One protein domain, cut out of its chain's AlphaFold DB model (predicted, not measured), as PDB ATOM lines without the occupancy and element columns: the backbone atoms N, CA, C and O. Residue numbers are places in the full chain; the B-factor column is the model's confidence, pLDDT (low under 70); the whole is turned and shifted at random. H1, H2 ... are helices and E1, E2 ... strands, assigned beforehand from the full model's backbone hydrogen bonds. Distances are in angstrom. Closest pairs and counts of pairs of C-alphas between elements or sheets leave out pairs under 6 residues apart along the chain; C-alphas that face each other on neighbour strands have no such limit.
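This is residues 9 to 125 of the 126 residues of the protein "XRN_N domain-containing protein" of Batrachochytrium dendrobatidis (strain JAM81 / FGSC 10211) (UniProt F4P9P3). A small core is made by two parallel strands side by side, E3 and E4, with the short E5 meeting E4 at a point, H3 grazing this sheet by its residues 90 to 97 and H2 at the place where E3 runs out, while H1, the hairpin of E1 and E2, and H4 reach away from this core. H1 lies far out at the end of a long link, the small hairpin of E1 and E2 lies far out elsewhere, and H4 sticks out at the end of the printed part. The printed part has 117 residues, with four named helices and five named strands in the order H1 E1 E2 E3 H2 H3 E4 E5 H4, and its class is mixed, helices and strands. One sheet has the order E3 E4 E5 and is mixed; the other, E1 and E2, is antiparallel. The whole is loose, with a radius of gyration of the C-alphas of 16.6 A, and only just elongated, spanning 50 by 33 by 32 A.

H1 is residues 9 to 18, 14.1 A long, and begins with C-alpha 9 at (-53.841, 31.556, 18.289). E1 is residues 32 to 34 and E2 residues 37 to 39. E3 is residues 55 to 59, 13.4 A long, and H2 residues 61 to 68, 10.5 A. H3, the longest helix, is residues 79 to 97, 27.0 A, ending with C-alpha 97 at (-32.314, 27.837, 11.368). E4 is residues 102 to 107, 16.3 A, and E5 residues 110 to 112. H4 is residues 118 to 124, 10.6 A, ending with C-alpha 124 at (-32.039, 11.872, -6.311).

E3 and E4 are parallel at 11 degrees; N 58 and O 104 are 2.7 A apart, within hydrogen-bond range. E4 and E5 meet only at a point, where C-alphas 106 and 111 face each other at 4.9 A. E3, H2, H3 and E4 form a strand-helix-strand unit, two parallel neighbour strands with helices between them, with a right-handed crossover. H3 only grazes the sheet, with residues 90 to 97; the C-alphas of Leu 56 and Ile 97 are the closest of E3 and H3, at 7.6 A. H2 only grazes it too, with residues 61 to 64. H2 and H3 touch, H3 with residues 82 to 89 alone, at a steep tilt of 47 degrees, opposite ways; the closest C-alphas are those of Cys 67 and Ile 86, 6.2 A. E1 and E2 are a hairpin, with N 39 and O 32 at 2.9 A. H1 and H3 are apart, and so are H3 and H4. Every O i to N i+4 pair is within hydrogen-bond range in H1 and H3, against 3 of 4 in H2 and 2 of 3 in H4.

The C-alphas farthest apart are those of Lys 18 and Asn 125, 50.4 A. The printed part has no cut. The links H1 to E1 and E2 to E3 are long. Residues 16 to 21, 33 to 38 and 118 to 125 stand free. Mean pLDDT of the printed part is 79.2, with residue 68 and residues 108 to 125 under 70.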
ATOM      1  N   PRO A   9     -53.920  30.095  18.327       85.31
ATOM      2  CA  PRO A   9     -53.841  31.556  18.289       85.31
ATOM      3  C   PRO A   9     -54.115  32.231  19.641       85.31
ATOM      4  O   PRO A   9     -53.479  33.233  19.971       85.31
ATOM      5  N   ALA A  10     -55.047  31.697  20.439       85.56
ATOM      6  CA  ALA A  10     -55.371  32.248  21.755       85.56
ATOM      7  C   ALA A  10     -54.210  32.051  22.739       85.56
ATOM      8  O   ALA A  10     -53.819  32.999  23.424       85.56
ATOM      9  N   LEU A  11     -53.615  30.854  22.743       87.94
ATOM     10  CA  LEU A  11     -52.444  30.547  23.557       87.94
ATOM     11  C   LEU A  11     -51.244  31.405  23.149       87.94
ATOM     12  O   LEU A  11     -50.598  31.996  24.014       87.94
ATOM     13  N   PHE A  12     -50.970  31.507  21.845       88.19
ATOM     14  CA  PHE A  12     -49.883  32.334  21.329       88.19
ATOM     15  C   PHE A  12     -50.064  33.801  21.733       88.19
ATOM     16  O   PHE A  12     -49.165  34.387  22.329       88.19
ATOM     17  N   ARG A  13     -51.253  34.384  21.519       87.81
ATOM     18  CA  ARG A  13     -51.546  35.768  21.932       87.81
ATOM     19  C   ARG A  13     -51.339  35.970  23.433       87.81
ATOM     20  O   ARG A  13     -50.770  36.987  23.834       87.81
ATOM     21  N   TRP A  14     -51.807  35.033  24.256       91.31
ATOM     22  CA  TRP A  14     -51.639  35.106  25.704       91.31
ATOM     23  C   TRP A  14     -50.160  35.058  26.110       91.31
ATOM     24  O   TRP A  14     -49.727  35.893  26.905       91.31
ATOM     25  N   LEU A  15     -49.375  34.141  25.532       90.31
ATOM     26  CA  LEU A  15     -47.936  34.022  25.789       90.31
ATOM     27  C   LEU A  15     -47.181  35.283  25.374       90.31
ATOM     28  O   LEU A  15     -46.453  35.836  26.193       90.31
ATOM     29  N   SER A  16     -47.401  35.774  24.156       90.31
ATOM     30  CA  SER A  16     -46.704  36.950  23.624       90.31
ATOM     31  C   SER A  16     -47.059  38.230  24.387       90.31
ATOM     32  O   SER A  16     -46.211  39.098  24.570       90.31
ATOM     33  N   THR A  17     -48.291  38.338  24.899       91.44
ATOM     34  CA  THR A  17     -48.715  39.480  25.731       91.44
ATOM     35  C   THR A  17     -48.106  39.407  27.131       91.44
ATOM     36  O   THR A  17     -47.677  40.418  27.681       91.44
ATOM     37  N   LYS A  18     -48.073  38.210  27.732       92.94
ATOM     38  CA  LYS A  18     -47.579  38.016  29.101       92.94
ATOM     39  C   LYS A  18     -46.050  38.019  29.186       92.94
ATOM     40  O   LYS A  18     -45.497  38.485  30.179       92.94
ATOM     41  N   TYR A  19     -45.376  37.511  28.160       93.69
ATOM     42  CA  TYR A  19     -43.925  37.378  28.083       93.69
ATOM     43  C   TYR A  19     -43.424  37.871  26.715       93.69
ATOM     44  O   TYR A  19     -43.107  37.062  25.844       93.69
ATOM     45  N   PRO A  20     -43.287  39.194  26.516       88.25
ATOM     46  CA  PRO A  20     -42.960  39.771  25.206       88.25
ATOM     47  C   PRO A  20     -41.584  39.357  24.661       88.25
ATOM     48  O   PRO A  20     -41.326  39.500  23.475       88.25
ATOM     49  N   LYS A  21     -40.701  38.816  25.511       88.25
ATOM     50  CA  LYS A  21     -39.383  38.295  25.112       88.25
ATOM     51  C   LYS A  21     -39.416  36.870  24.546       88.25
ATOM     52  O   LYS A  21     -38.373  36.371  24.149       88.25
ATOM     53  N   VAL A  22     -40.567  36.188  24.572       87.56
ATOM     54  CA  VAL A  22     -40.703  34.806  24.069       87.56
ATOM     55  C   VAL A  22     -40.712  34.762  22.542       87.56
ATOM     56  O   VAL A  22     -40.344  33.747  21.960       87.56
ATOM     57  N   THR A  23     -41.107  35.854  21.891       87.06
ATOM     58  CA  THR A  23     -41.128  35.966  20.432       87.06
ATOM     59  C   THR A  23     -39.988  36.846  19.946       87.06
ATOM     60  O   THR A  23     -39.795  37.950  20.458       87.06
ATOM     61  N   SER A  24     -39.292  36.388  18.916       87.38
ATOM     62  CA  SER A  24     -38.331  37.171  18.147       87.38
ATOM     63  C   SER A  24     -38.622  36.994  16.665       87.38
ATOM     64  O   SER A  24     -39.034  35.915  16.236       87.38
ATOM     65  N   GLU A  25     -38.409  38.046  15.885       89.06
ATOM     66  CA  GLU A  25     -38.482  37.941  14.431       89.06
ATOM     67  C   GLU A  25     -37.322  37.091  13.909       89.06
ATOM     68  O   GLU A  25     -36.211  37.150  14.436       89.06
ATOM     69  N   CYS A  26     -37.604  36.277  12.894       87.94
ATOM     70  CA  CYS A  26     -36.590  35.488  12.210       87.94
ATOM     71  C   CYS A  26     -35.996  36.325  11.077       87.94
ATOM     72  O   CYS A  26     -36.726  36.836  10.230       87.94
ATOM     73  N   ILE A  27     -34.673  36.449  11.060       89.94
ATOM     74  CA  ILE A  27     -33.925  37.077   9.976       89.94
ATOM     75  C   ILE A  27     -33.633  35.997   8.933       89.94
ATOM     76  O   ILE A  27     -33.017  34.975   9.246       89.94
ATOM     77  N   GLU A  28     -34.095  36.227   7.705       88.94
ATOM     78  CA  GLU A  28     -33.880  35.341   6.559       88.94
ATOM     79  C   GLU A  28     -32.946  36.023   5.550       88.94
ATOM     80  O   GLU A  28     -33.160  37.179   5.180       88.94
ATOM     81  N   ASP A  29     -31.929  35.301   5.077       85.62
ATOM     82  CA  ASP A  29     -31.106  35.766   3.959       85.62
ATOM     83  C   ASP A  29     -31.850  35.521   2.643       85.62
ATOM     84  O   ASP A  29     -32.376  34.435   2.395       85.62
ATOM     85  N   ILE A  30     -31.888  36.535   1.780       80.94
ATOM     86  CA  ILE A  30     -32.572  36.457   0.489       80.94
ATOM     87  C   ILE A  30     -31.564  35.989  -0.572       80.94
ATOM     88  O   ILE A  30     -30.483  36.585  -0.666       80.94
ATOM     89  N   PRO A  31     -31.890  34.970  -1.393       80.25
ATOM     90  CA  PRO A  31     -31.043  34.551  -2.507       80.25
ATOM     91  C   PRO A  31     -30.699  35.737  -3.413       80.25
ATOM     92  O   PRO A  31     -31.582  36.489  -3.837       80.25
ATOM     93  N   GLN A  32     -29.416  35.912  -3.718       77.75
ATOM     94  CA  GLN A  32     -28.964  37.011  -4.567       77.75
ATOM     95  C   GLN A  32     -29.035  36.604  -6.039       77.75
ATOM     96  O   GLN A  32     -28.583  35.525  -6.418       77.75
ATOM     97  N   SER A  33     -29.567  37.483  -6.891       75.06
ATOM     98  CA  SER A  33     -29.501  37.298  -8.343       75.06
ATOM     99  C   SER A  33     -28.269  38.011  -8.889       75.06
ATOM    100  O   SER A  33     -28.205  39.241  -8.881       75.06
ATOM    101  N   VAL A  34     -27.287  37.247  -9.370       78.31
ATOM    102  CA  VAL A  34     -26.120  37.790 -10.075       78.31
ATOM    103  C   VAL A  34     -26.327  37.533 -11.566       78.31
ATOM    104  O   VAL A  34     -26.087  36.440 -12.083       78.31
ATOM    105  N   GLY A  35     -26.841  38.544 -12.270       80.62
ATOM    106  CA  GLY A  35     -27.230  38.424 -13.678       80.62
ATOM    107  C   GLY A  35     -28.449  37.514 -13.860       80.62
ATOM    108  O   GLY A  35     -29.507  37.787 -13.300       80.62
ATOM    109  N   ASN A  36     -28.291  36.437 -14.641       76.88
ATOM    110  CA  ASN A  36     -29.328  35.422 -14.893       76.88
ATOM    111  C   ASN A  36     -29.236  34.198 -13.961       76.88
ATOM    112  O   ASN A  36     -29.978  33.237 -14.154       76.88
ATOM    113  N   THR A  37     -28.315  34.198 -12.992       71.25
ATOM    114  CA  THR A  37     -28.096  33.060 -12.087       71.25
ATOM    115  C   THR A  37     -28.522  33.428 -10.671       71.25
ATOM    116  O   THR A  37     -28.066  34.433 -10.121       71.25
ATOM    117  N   ILE A  38     -29.384  32.602 -10.076       77.44
ATOM    118  CA  ILE A  38     -29.783  32.718  -8.670       77.44
ATOM    119  C   ILE A  38     -28.709  32.026  -7.833       77.44
ATOM    120  O   ILE A  38     -28.504  30.820  -7.964       77.44
ATOM    121  N   VAL A  39     -28.012  32.791  -6.995       79.06
ATOM    122  CA  VAL A  39     -27.037  32.252  -6.047       79.06
ATOM    123  C   VAL A  39     -27.798  31.808  -4.792       79.06
ATOM    124  O   VAL A  39     -28.464  32.645  -4.169       79.06
ATOM    125  N   PRO A  40     -27.753  30.513  -4.421       78.50
ATOM    126  CA  PRO A  40     -28.425  30.021  -3.225       78.50
ATOM    127  C   PRO A  40     -27.781  30.601  -1.961       78.50
ATOM    128  O   PRO A  40     -26.602  30.957  -1.949       78.50
ATOM    129  N   VAL A  41     -28.566  30.690  -0.888       84.62
ATOM    130  CA  VAL A  41     -28.080  31.149   0.420       84.62
ATOM    131  C   VAL A  41     -27.036  30.166   0.939       84.62
ATOM    132  O   VAL A  41     -27.310  28.972   1.066       84.62
ATOM    133  N   ASP A  42     -25.850  30.670   1.275       84.62
ATOM    134  CA  ASP A  42     -24.811  29.858   1.899       84.62
ATOM    135  C   ASP A  42     -25.142  29.619   3.380       84.62
ATOM    136  O   ASP A  42     -24.974  30.483   4.244       84.62
ATOM    137  N   THR A  43     -25.630  28.417   3.674       86.44
ATOM    138  CA  THR A  43     -26.025  27.983   5.022       86.44
ATOM    139  C   THR A  43     -24.838  27.556   5.891       86.44
ATOM    140  O   THR A  43     -25.001  27.321   7.094       86.44
ATOM    141  N   THR A  44     -23.625  27.495   5.331       87.62
ATOM    142  CA  THR A  44     -22.400  27.207   6.093       87.62
ATOM    143  C   THR A  44     -21.929  28.415   6.902       87.62
ATOM    144  O   THR A  44     -21.270  28.251   7.930       87.62
ATOM    145  N   LEU A  45     -22.336  29.622   6.500       89.06
ATOM    146  CA  LEU A  45     -22.044  30.860   7.214       89.06
ATOM    147  C   LEU A  45     -22.766  30.926   8.574       89.06
ATOM    148  O   LEU A  45     -23.800  30.264   8.764       89.06
ATOM    149  N   PRO A  46     -22.265  31.748   9.518       89.88
ATOM    150  CA  PRO A  46     -22.926  31.978  10.801       89.88
ATOM    151  C   PRO A  46     -24.391  32.394  10.636       89.88
ATOM    152  O   PRO A  46     -24.729  33.108   9.690       89.88
ATOM    153  N   ASN A  47     -25.262  31.944  11.536       90.50
ATOM    154  CA  ASN A  47     -26.692  32.229  11.462       90.50
ATOM    155  C   ASN A  47     -26.958  33.748  11.608       90.50
ATOM    156  O   ASN A  47     -26.508  34.345  12.593       90.50
ATOM    157  N   PRO A  48     -27.715  34.386  10.688       90.31
ATOM    158  CA  PRO A  48     -27.996  35.826  10.729       90.31
ATOM    159  C   PRO A  48     -28.788  36.260  11.973       90.31
ATOM    160  O   PRO A  48     -28.717  37.418  12.376       90.31
ATOM    161  N   ASN A  49     -29.483  35.332  12.636       89.56
ATOM    162  CA  ASN A  49     -30.185  35.565  13.901       89.56
ATOM    163  C   ASN A  49     -29.229  35.693  15.107       89.56
ATOM    164  O   ASN A  49     -29.677  35.882  16.238       89.56
ATOM    165  N   GLY A  50     -27.914  35.539  14.903       87.75
ATOM    166  CA  GLY A  50     -26.890  35.630  15.950       87.75
ATOM    167  C   GLY A  50     -26.886  34.461  16.941       87.75
ATOM    168  O   GLY A  50     -26.109  34.469  17.894       87.75
ATOM    169  N   THR A  51     -27.742  33.460  16.723       89.88
ATOM    170  CA  THR A  51     -27.858  32.254  17.548       89.88
ATOM    171  C   THR A  51     -27.697  31.028  16.664       89.88
ATOM    172  O   THR A  51     -28.381  30.895  15.651       89.88
ATOM    173  N   GLU A  52     -26.800  30.132  17.058       91.94
ATOM    174  CA  GLU A  52     -26.583  28.855  16.382       91.94
ATOM    175  C   GLU A  52     -27.476  27.771  16.986       91.94
ATOM    176  O   GLU A  52     -27.670  27.709  18.203       91.94
ATOM    177  N   TYR A  53     -27.984  26.888  16.130       93.62
ATOM    178  CA  TYR A  53     -28.830  25.772  16.532       93.62
ATOM    179  C   TYR A  53     -28.138  24.456  16.199       93.62
ATOM    180  O   TYR A  53     -27.653  24.250  15.092       93.62
ATOM    181  N   ASP A  54     -28.108  23.531  17.151       91.44
ATOM    182  CA  ASP A  54     -27.547  22.199  16.918       91.44
ATOM    183  C   ASP A  54     -28.568  21.265  16.260       91.44
ATOM    184  O   ASP A  54     -28.245  20.544  15.316       91.44
ATOM    185  N   ASN A  55     -29.805  21.286  16.760       91.81
ATOM    186  CA  ASN A  55     -30.831  20.307  16.431       91.81
ATOM    187  C   ASN A  55     -32.110  21.015  15.974       91.81
ATOM    188  O   ASN A  55     -32.622  21.878  16.688       91.81
ATOM    189  N   LEU A  56     -32.645  20.610  14.827       93.12
ATOM    190  CA  LEU A  56     -33.926  21.060  14.292       93.12
ATOM    191  C   LEU A  56     -34.889  19.875  14.222       93.12
ATOM    192  O   LEU A  56     -34.560  18.839  13.651       93.12
ATOM    193  N   TYR A  57     -36.085  20.043  14.784       92.31
ATOM    194  CA  TYR A  57     -37.152  19.044  14.770       92.31
ATOM    195  C   TYR A  57     -38.331  19.599  13.976       92.31
ATOM    196  O   TYR A  57     -38.889  20.632  14.337       92.31
ATOM    197  N   LEU A  58     -38.697  18.916  12.898       90.94
ATOM    198  CA  LEU A  58     -39.803  19.268  12.022       90.94
ATOM    199  C   LEU A  58     -40.958  18.295  12.233       90.94
ATOM    200  O   LEU A  58     -40.792  17.079  12.121       90.94
ATOM    201  N   ASP A  59     -42.136  18.848  12.505       88.44
ATOM    202  CA  ASP A  59     -43.400  18.135  12.360       88.44
ATOM    203  C   ASP A  59     -43.862  18.285  10.911       88.44
ATOM    204  O   ASP A  59     -44.316  19.350  10.482       88.44
ATOM    205  N   MET A  60     -43.728  17.209  10.143       85.88
ATOM    206  CA  MET A  60     -44.067  17.210   8.729       85.88
ATOM    207  C   MET A  60     -45.567  17.342   8.498       85.88
ATOM    208  O   MET A  60     -45.951  17.807   7.431       85.88
ATOM    209  N   ASN A  61     -46.430  17.027   9.471       82.50
ATOM    210  CA  ASN A  61     -47.868  17.260   9.306       82.50
ATOM    211  C   ASN A  61     -48.166  18.760   9.186       82.50
ATOM    212  O   ASN A  61     -49.017  19.159   8.392       82.50
ATOM    213  N   GLY A  62     -47.412  19.588   9.920       81.44
ATOM    214  CA  GLY A  62     -47.483  21.046   9.842       81.44
ATOM    215  C   GLY A  62     -46.981  21.630   8.517       81.44
ATOM    216  O   GLY A  62     -47.344  22.756   8.195       81.44
ATOM    217  N   ILE A  63     -46.190  20.877   7.742       86.06
ATOM    218  CA  ILE A  63     -45.658  21.293   6.431       86.06
ATOM    219  C   ILE A  63     -46.516  20.733   5.290       86.06
ATOM    220  O   ILE A  63     -46.948  21.471   4.409       86.06
ATOM    221  N   ILE A  64     -46.807  19.432   5.320       81.69
ATOM    222  CA  ILE A  64     -47.533  18.726   4.260       81.69
ATOM    223  C   ILE A  64     -48.953  19.281   4.118       81.69
ATOM    224  O   ILE A  64     -49.388  19.547   3.003       81.69
ATOM    225  N   HIS A  65     -49.671  19.513   5.226       78.94
ATOM    226  CA  HIS A  65     -51.064  19.961   5.156       78.94
ATOM    227  C   HIS A  65     -51.226  21.304   4.405       78.94
ATOM    228  O   HIS A  65     -52.024  21.342   3.463       78.94
ATOM    229  N   PRO A  66     -50.461  22.372   4.723       77.06
ATOM    230  CA  PRO A  66     -50.449  23.600   3.921       77.06
ATOM    231  C   PRO A  66     -49.972  23.422   2.473       77.06
ATOM    232  O   PRO A  66     -50.439  24.139   1.592       77.06
ATOM    233  N   CYS A  67     -49.053  22.490   2.199       74.94
ATOM    234  CA  CYS A  67     -48.571  22.232   0.838       74.94
ATOM    235  C   CYS A  67     -49.616  21.522  -0.043       74.94
ATOM    236  O   CYS A  67     -49.665  21.785  -1.242       74.94
ATOM    237  N   CYS A  68     -50.467  20.665   0.532       68.94
ATOM    238  CA  CYS A  68     -51.553  19.990  -0.188       68.94
ATOM    239  C   CYS A  68     -52.799  20.872  -0.350       68.94
ATOM    240  O   CYS A  68     -53.492  20.776  -1.360       68.94
ATOM    241  N   HIS A  69     -53.091  21.721   0.641       71.31
ATOM    242  CA  HIS A  69     -54.259  22.610   0.653       71.31
ATOM    243  C   HIS A  69     -53.842  24.061   0.921       71.31
ATOM    244  O   HIS A  69     -54.152  24.611   1.981       71.31
ATOM    245  N   PRO A  70     -53.100  24.684  -0.005       73.94
ATOM    246  CA  PRO A  70     -52.694  26.071   0.149       73.94
ATOM    247  C   PRO A  70     -53.905  27.017   0.143       73.94
ATOM    248  O   PRO A  70     -54.800  26.876  -0.687       73.94
ATOM    249  N   GLU A  71     -53.918  28.008   1.040       72.25
ATOM    250  CA  GLU A  71     -54.994  29.016   1.103       72.25
ATOM    251  C   GLU A  71     -54.916  30.033  -0.055       72.25
ATOM    252  O   GLU A  71     -55.947  30.488  -0.546       72.25
ATOM    253  N   ASP A  72     -53.703  30.340  -0.535       75.44
ATOM    254  CA  ASP A  72     -53.440  31.456  -1.464       75.44
ATOM    255  C   ASP A  72     -53.136  31.039  -2.918       75.44
ATOM    256  O   ASP A  72     -52.948  31.888  -3.791       75.44
ATOM    257  N   LYS A  73     -53.042  29.736  -3.205       77.00
ATOM    258  CA  LYS A  73     -52.710  29.204  -4.542       77.00
ATOM    259  C   LYS A  73     -53.519  27.933  -4.828       77.00
ATOM    260  O   LYS A  73     -54.020  27.325  -3.888       77.00
ATOM    261  N   PRO A  74     -53.683  27.514  -6.096       74.81
ATOM    262  CA  PRO A  74     -54.333  26.241  -6.395       74.81
ATOM    263  C   PRO A  74     -53.578  25.071  -5.755       74.81
ATOM    264  O   PRO A  74     -52.348  25.089  -5.657       74.81
ATOM    265  N   ALA A  75     -54.331  24.056  -5.329       75.50
ATOM    266  CA  ALA A  75     -53.759  22.813  -4.833       75.50
ATOM    267  C   ALA A  75     -52.897  22.152  -5.926       75.50
ATOM    268  O   ALA A  75     -53.277  22.204  -7.103       75.50
ATOM    269  N   PRO A  76     -51.750  21.550  -5.561       78.00
ATOM    270  CA  PRO A  76     -50.920  20.823  -6.511       78.00
ATOM    271  C   PRO A  76     -51.736  19.707  -7.166       78.00
ATOM    272  O   PRO A  76     -52.533  19.031  -6.515       78.00
ATOM    273  N   THR A  77     -51.554  19.539  -8.472       76.69
ATOM    274  CA  THR A  77     -52.340  18.577  -9.259       76.69
ATOM    275  C   THR A  77     -51.677  17.211  -9.350       76.69
ATOM    276  O   THR A  77     -52.349  16.217  -9.623       76.69
ATOM    277  N   THR A  78     -50.370  17.154  -9.089       83.25
ATOM    278  CA  THR A  78     -49.556  15.937  -9.123       83.25
ATOM    279  C   THR A  78     -48.759  15.769  -7.830       83.25
ATOM    280  O   THR A  78     -48.492  16.736  -7.112       83.25
ATOM    281  N   GLU A  79     -48.361  14.531  -7.533       77.62
ATOM    282  CA  GLU A  79     -47.502  14.237  -6.379       77.62
ATOM    283  C   GLU A  79     -46.128  14.911  -6.509       77.62
ATOM    284  O   GLU A  79     -45.615  15.445  -5.528       77.62
ATOM    285  N   ASP A  80     -45.571  14.985  -7.720       84.19
ATOM    286  CA  ASP A  80     -44.278  15.629  -7.976       84.19
ATOM    287  C   ASP A  80     -44.306  17.131  -7.662       84.19
ATOM    288  O   ASP A  80     -43.412  17.653  -6.993       84.19
ATOM    289  N   GLU A  81     -45.367  17.835  -8.077       82.50
ATOM    290  CA  GLU A  81     -45.575  19.245  -7.721       82.50
ATOM    291  C   GLU A  81     -45.683  19.430  -6.204       82.50
ATOM    292  O   GLU A  81     -45.109  20.367  -5.646       82.50
ATOM    293  N   MET A  82     -46.382  18.520  -5.523       80.19
ATOM    294  CA  MET A  82     -46.510  18.542  -4.070       80.19
ATOM    295  C   MET A  82     -45.148  18.360  -3.384       80.19
ATOM    296  O   MET A  82     -44.826  19.123  -2.471       80.19
ATOM    297  N   TYR A  83     -44.324  17.405  -3.830       84.81
ATOM    298  CA  TYR A  83     -42.984  17.193  -3.276       84.81
ATOM    299  C   TYR A  83     -42.077  18.401  -3.489       84.81
ATOM    300  O   TYR A  83     -41.397  18.816  -2.551       84.81
ATOM    301  N   ILE A  84     -42.108  19.021  -4.670       87.06
ATOM    302  CA  ILE A  84     -41.346  20.244  -4.952       87.06
ATOM    303  C   ILE A  84     -41.714  21.357  -3.963       87.06
ATOM    304  O   ILE A  84     -40.836  22.049  -3.448       87.06
ATOM    305  N   GLU A  85     -43.001  21.534  -3.670       85.31
ATOM    306  CA  GLU A  85     -43.448  22.553  -2.719       85.31
ATOM    307  C   GLU A  85     -43.063  22.226  -1.272       85.31
ATOM    308  O   GLU A  85     -42.665  23.128  -0.533       85.31
ATOM    309  N   ILE A  86     -43.106  20.950  -0.877       87.38
ATOM    310  CA  ILE A  86     -42.613  20.500   0.432       87.38
ATOM    311  C   ILE A  86     -41.108  20.774   0.555       87.38
ATOM    312  O   ILE A  86     -40.674  21.344   1.557       87.38
ATOM    313  N   PHE A  87     -40.315  20.431  -0.464       88.31
ATOM    314  CA  PHE A  87     -38.870  20.657  -0.458       88.31
ATOM    315  C   PHE A  87     -38.525  22.139  -0.360       88.31
ATOM    316  O   PHE A  87     -37.749  22.514   0.512       88.31
ATOM    317  N   LYS A  88     -39.185  23.004  -1.140       87.44
ATOM    318  CA  LYS A  88     -39.006  24.463  -1.029       87.44
ATOM    319  C   LYS A  88     -39.283  24.978   0.385       87.44
ATOM    320  O   LYS A  88     -38.594  25.879   0.861       87.44
ATOM    321  N   TYR A  89     -40.297  24.428   1.056       90.00
ATOM    322  CA  TYR A  89     -40.644  24.829   2.418       90.00
ATOM    323  C   TYR A  89     -39.576  24.392   3.431       90.00
ATOM    324  O   TYR A  89     -39.158  25.192   4.272       90.00
ATOM    325  N   ILE A  90     -39.095  23.149   3.329       90.50
ATOM    326  CA  ILE A  90     -38.009  22.628   4.171       90.50
ATOM    327  C   ILE A  90     -36.722  23.424   3.938       90.50
ATOM    328  O   ILE A  90     -36.095  23.846   4.909       90.50
ATOM    329  N   ASP A  91     -36.354  23.678   2.682       89.38
ATOM    330  CA  ASP A  91     -35.148  24.425   2.317       89.38
ATOM    331  C   ASP A  91     -35.164  25.833   2.910       89.38
ATOM    332  O   ASP A  91     -34.165  26.292   3.468       89.38
ATOM    333  N   ARG A  92     -36.326  26.499   2.878       89.88
ATOM    334  CA  ARG A  92     -36.503  27.794   3.536       89.88
ATOM    335  C   ARG A  92     -36.265  27.693   5.044       89.88
ATOM    336  O   ARG A  92     -35.491  28.482   5.575       89.88
ATOM    337  N   ILE A  93     -36.861  26.720   5.741       91.62
ATOM    338  CA  ILE A  93     -36.640  26.553   7.193       91.62
ATOM    339  C   ILE A  93     -35.164  26.265   7.496       91.62
ATOM    340  O   ILE A  93     -34.590  26.839   8.425       91.62
ATOM    341  N   MET A  94     -34.532  25.401   6.705       90.38
ATOM    342  CA  MET A  94     -33.118  25.060   6.835       90.38
ATOM    343  C   MET A  94     -32.214  26.285   6.661       90.38
ATOM    344  O   MET A  94     -31.257  26.439   7.423       90.38
ATOM    345  N   ALA A  95     -32.538  27.183   5.727       90.19
ATOM    346  CA  ALA A  95     -31.789  28.417   5.503       90.19
ATOM    347  C   ALA A  95     -31.876  29.405   6.681       90.19
ATOM    348  O   ALA A  95     -30.895  30.101   6.968       90.19
ATOM    349  N   ILE A  96     -33.016  29.422   7.384       91.38
ATOM    350  CA  ILE A  96     -33.269  30.275   8.557       91.38
ATOM    351  C   ILE A  96     -32.565  29.726   9.802       91.38
ATOM    352  O   ILE A  96     -31.862  30.454  10.503       91.38
ATOM    353  N   ILE A  97     -32.758  28.437  10.101       92.19
ATOM    354  CA  ILE A  97     -32.314  27.837  11.368       92.19
ATOM    355  C   ILE A  97     -30.857  27.368  11.309       92.19
ATOM    356  O   ILE A  97     -30.143  27.483  12.304       92.19
ATOM    357  N   ARG A  98     -30.391  26.867  10.159       92.69
ATOM    358  CA  ARG A  98     -29.024  26.347   9.953       92.69
ATOM    359  C   ARG A  98     -28.573  25.350  11.042       92.69
ATOM    360  O   ARG A  98     -27.576  25.607  11.720       92.69
ATOM    361  N   PRO A  99     -29.281  24.217  11.241       93.69
ATOM    362  CA  PRO A  99     -28.896  23.225  12.243       93.69
ATOM    363  C   PRO A  99     -27.495  22.659  11.968       93.69
ATOM    364  O   PRO A  99     -27.185  22.259  10.847       93.69
ATOM    365  N   ARG A 100     -26.648  22.596  12.999       91.81
ATOM    366  CA  ARG A 100     -25.241  22.171  12.877       91.81
ATOM    367  C   ARG A 100     -25.002  20.681  13.102       91.81
ATOM    368  O   ARG A 100     -23.924  20.196  12.770       91.81
ATOM    369  N   LYS A 101     -25.965  19.956  13.680       90.56
ATOM    370  CA  LYS A 101     -25.797  18.541  14.048       90.56
ATOM    371  C   LYS A 101     -26.919  17.656  13.528       90.56
ATOM    372  O   LYS A 101     -26.639  16.683  12.835       90.56
ATOM    373  N   VAL A 102     -28.170  17.955  13.878       90.69
ATOM    374  CA  VAL A 102     -29.297  17.044  13.630       90.69
ATOM    375  C   VAL A 102     -30.460  17.779  12.977       90.69
ATOM    376  O   VAL A 102     -30.933  18.788  13.492       90.69
ATOM    377  N   LEU A 103     -30.966  17.219  11.878       91.00
ATOM    378  CA  LEU A 103     -32.328  17.446  11.410       91.00
ATOM    379  C   LEU A 103     -33.155  16.206  11.760       91.00
ATOM    380  O   LEU A 103     -32.725  15.079  11.541       91.00
ATOM    381  N   TYR A 104     -34.346  16.412  12.299       87.88
ATOM    382  CA  TYR A 104     -35.303  15.358  12.592       87.88
ATOM    383  C   TYR A 104     -36.640  15.689  11.940       87.88
ATOM    384  O   TYR A 104     -37.130  16.798  12.118       87.88
ATOM    385  N   MET A 105     -37.241  14.748  11.209       88.81
ATOM    386  CA  MET A 105     -38.495  14.971  10.479       88.81
ATOM    387  C   MET A 105     -39.533  13.908  10.852       88.81
ATOM    388  O   MET A 105     -39.438  12.758  10.442       88.81
ATOM    389  N   ALA A 106     -40.549  14.281  11.624       85.44
ATOM    390  CA  ALA A 106     -41.618  13.370  12.027       85.44
ATOM    391  C   ALA A 106     -42.786  13.425  11.028       85.44
ATOM    392  O   ALA A 106     -43.378  14.488  10.864       85.44
ATOM    393  N   ILE A 107     -43.136  12.302  10.383       80.62
ATOM    394  CA  ILE A 107     -44.245  12.204   9.412       80.62
ATOM    395  C   ILE A 107     -45.398  11.394  10.020       80.62
ATOM    396  O   ILE A 107     -45.249  10.215  10.336       80.62
ATOM    397  N   GLY A 108     -46.582  11.995  10.158       66.94
ATOM    398  CA  GLY A 108     -47.733  11.325  10.766       66.94
ATOM    399  C   GLY A 108     -47.498  10.962  12.239       66.94
ATOM    400  O   GLY A 108     -46.845  11.697  12.974       66.94
ATOM    401  N   ASN A 109     -48.030   9.817  12.672       56.31
ATOM    402  CA  ASN A 109     -47.857   9.297  14.038       56.31
ATOM    403  C   ASN A 109     -46.584   8.436  14.192       56.31
ATOM    404  O   ASN A 109     -46.394   7.816  15.237       56.31
ATOM    405  N   MET A 110     -45.757   8.323  13.143       44.50
ATOM    406  CA  MET A 110     -44.635   7.386  13.075       44.50
ATOM    407  C   MET A 110     -43.343   8.114  12.681       44.50
ATOM    408  O   MET A 110     -43.255   8.792  11.665       44.50
ATOM    409  N   PHE A 111     -42.333   8.005  13.533       39.88
ATOM    410  CA  PHE A 111     -41.077   8.739  13.424       39.88
ATOM    411  C   PHE A 111     -40.175   8.211  12.293       39.88
ATOM    412  O   PHE A 111     -39.868   7.021  12.276       39.88
ATOM    413  N   TYR A 112     -39.680   9.089  11.410       45.28
ATOM    414  CA  TYR A 112     -38.591   8.783  10.473       45.28
ATOM    415  C   TYR A 112     -37.370   9.667  10.794       45.28
ATOM    416  O   TYR A 112     -37.485  10.873  10.988       45.28
ATOM    417  N   PHE A 113     -36.180   9.071  10.895       38.12
ATOM    418  CA  PHE A 113     -34.921   9.805  11.073       38.12
ATOM    419  C   PHE A 113     -34.306  10.092   9.701       38.12
ATOM    420  O   PHE A 113     -34.134   9.165   8.913       38.12
ATOM    421  N   VAL A 114     -33.909  11.340   9.432       49.00
ATOM    422  CA  VAL A 114     -33.095  11.683   8.254       49.00
ATOM    423  C   VAL A 114     -31.871  12.469   8.716       49.00
ATOM    424  O   VAL A 114     -31.983  13.611   9.142       49.00
ATOM    425  N   ILE A 115     -30.697  11.841   8.656       42.12
ATOM    426  CA  ILE A 115     -29.405  12.463   8.974       42.12
ATOM    427  C   ILE A 115     -28.835  13.067   7.671       42.12
ATOM    428  O   ILE A 115     -28.715  12.362   6.670       42.12
ATOM    429  N   PHE A 116     -28.518  14.368   7.678       43.16
ATOM    430  CA  PHE A 116     -27.849  15.125   6.592       43.16
ATOM    431  C   PHE A 116     -26.476  14.531   6.191       43.16
ATOM    432  O   PHE A 116     -25.879  13.839   7.015       43.16
ATOM    433  N   PRO A 117     -25.842  14.903   5.051       42.50
ATOM    434  CA  PRO A 117     -26.337  15.368   3.743       42.50
ATOM    435  C   PRO A 117     -26.225  14.292   2.636       42.50
ATOM    436  O   PRO A 117     -26.727  14.487   1.536       42.50
ATOM    437  N   THR A 118     -25.578  13.152   2.885       43.09
ATOM    438  CA  THR A 118     -25.271  12.154   1.839       43.09
ATOM    439  C   THR A 118     -26.475  11.331   1.390       43.09
ATOM    440  O   THR A 118     -26.468  10.784   0.293       43.09
ATOM    441  N   LEU A 119     -27.531  11.254   2.202       43.28
ATOM    442  CA  LEU A 119     -28.714  10.457   1.871       43.28
ATOM    443  C   LEU A 119     -29.641  11.128   0.847       43.28
ATOM    444  O   LEU A 119     -30.314  10.410   0.106       43.28
ATOM    445  N   LEU A 120     -29.640  12.466   0.755       46.03
ATOM    446  CA  LEU A 120     -30.447  13.181  -0.240       46.03
ATOM    447  C   LEU A 120     -29.909  12.951  -1.666       46.03
ATOM    448  O   LEU A 120     -30.694  12.794  -2.594       46.03
ATOM    449  N   GLU A 121     -28.585  12.828  -1.836       41.94
ATOM    450  CA  GLU A 121     -27.971  12.519  -3.138       41.94
ATOM    451  C   GLU A 121     -28.287  11.099  -3.629       41.94
ATOM    452  O   GLU A 121     -28.461  10.893  -4.829       41.94
ATOM    453  N   THR A 122     -28.414  10.115  -2.735       42.72
ATOM    454  CA  THR A 122     -28.841   8.753  -3.113       42.72
ATOM    455  C   THR A 122     -30.322   8.657  -3.464       42.72
ATOM    456  O   THR A 122     -30.683   7.808  -4.270       42.72
ATOM    457  N   ALA A 123     -31.176   9.515  -2.896       43.22
ATOM    458  CA  ALA A 123     -32.597   9.559  -3.250       43.22
ATOM    459  C   ALA A 123     -32.854  10.262  -4.597       43.22
ATOM    460  O   ALA A 123     -33.862   9.988  -5.234       43.22
ATOM    461  N   PHE A 124     -31.941  11.135  -5.042       47.28
ATOM    462  CA  PHE A 124     -32.039  11.872  -6.311       47.28
ATOM    463  C   PHE A 124     -31.332  11.201  -7.507       47.28
ATOM    464  O   PHE A 124     -31.504  11.661  -8.632       47.28
ATOM    465  N   ASN A 125     -30.545  10.139  -7.293       36.56
ATOM    466  CA  ASN A 125     -29.795   9.436  -8.351       36.56
ATOM    467  C   ASN A 125     -30.302   8.006  -8.640       36.56
ATOM    468  O   ASN A 125     -29.542   7.188  -9.163       36.56
TER     469      ASN A 125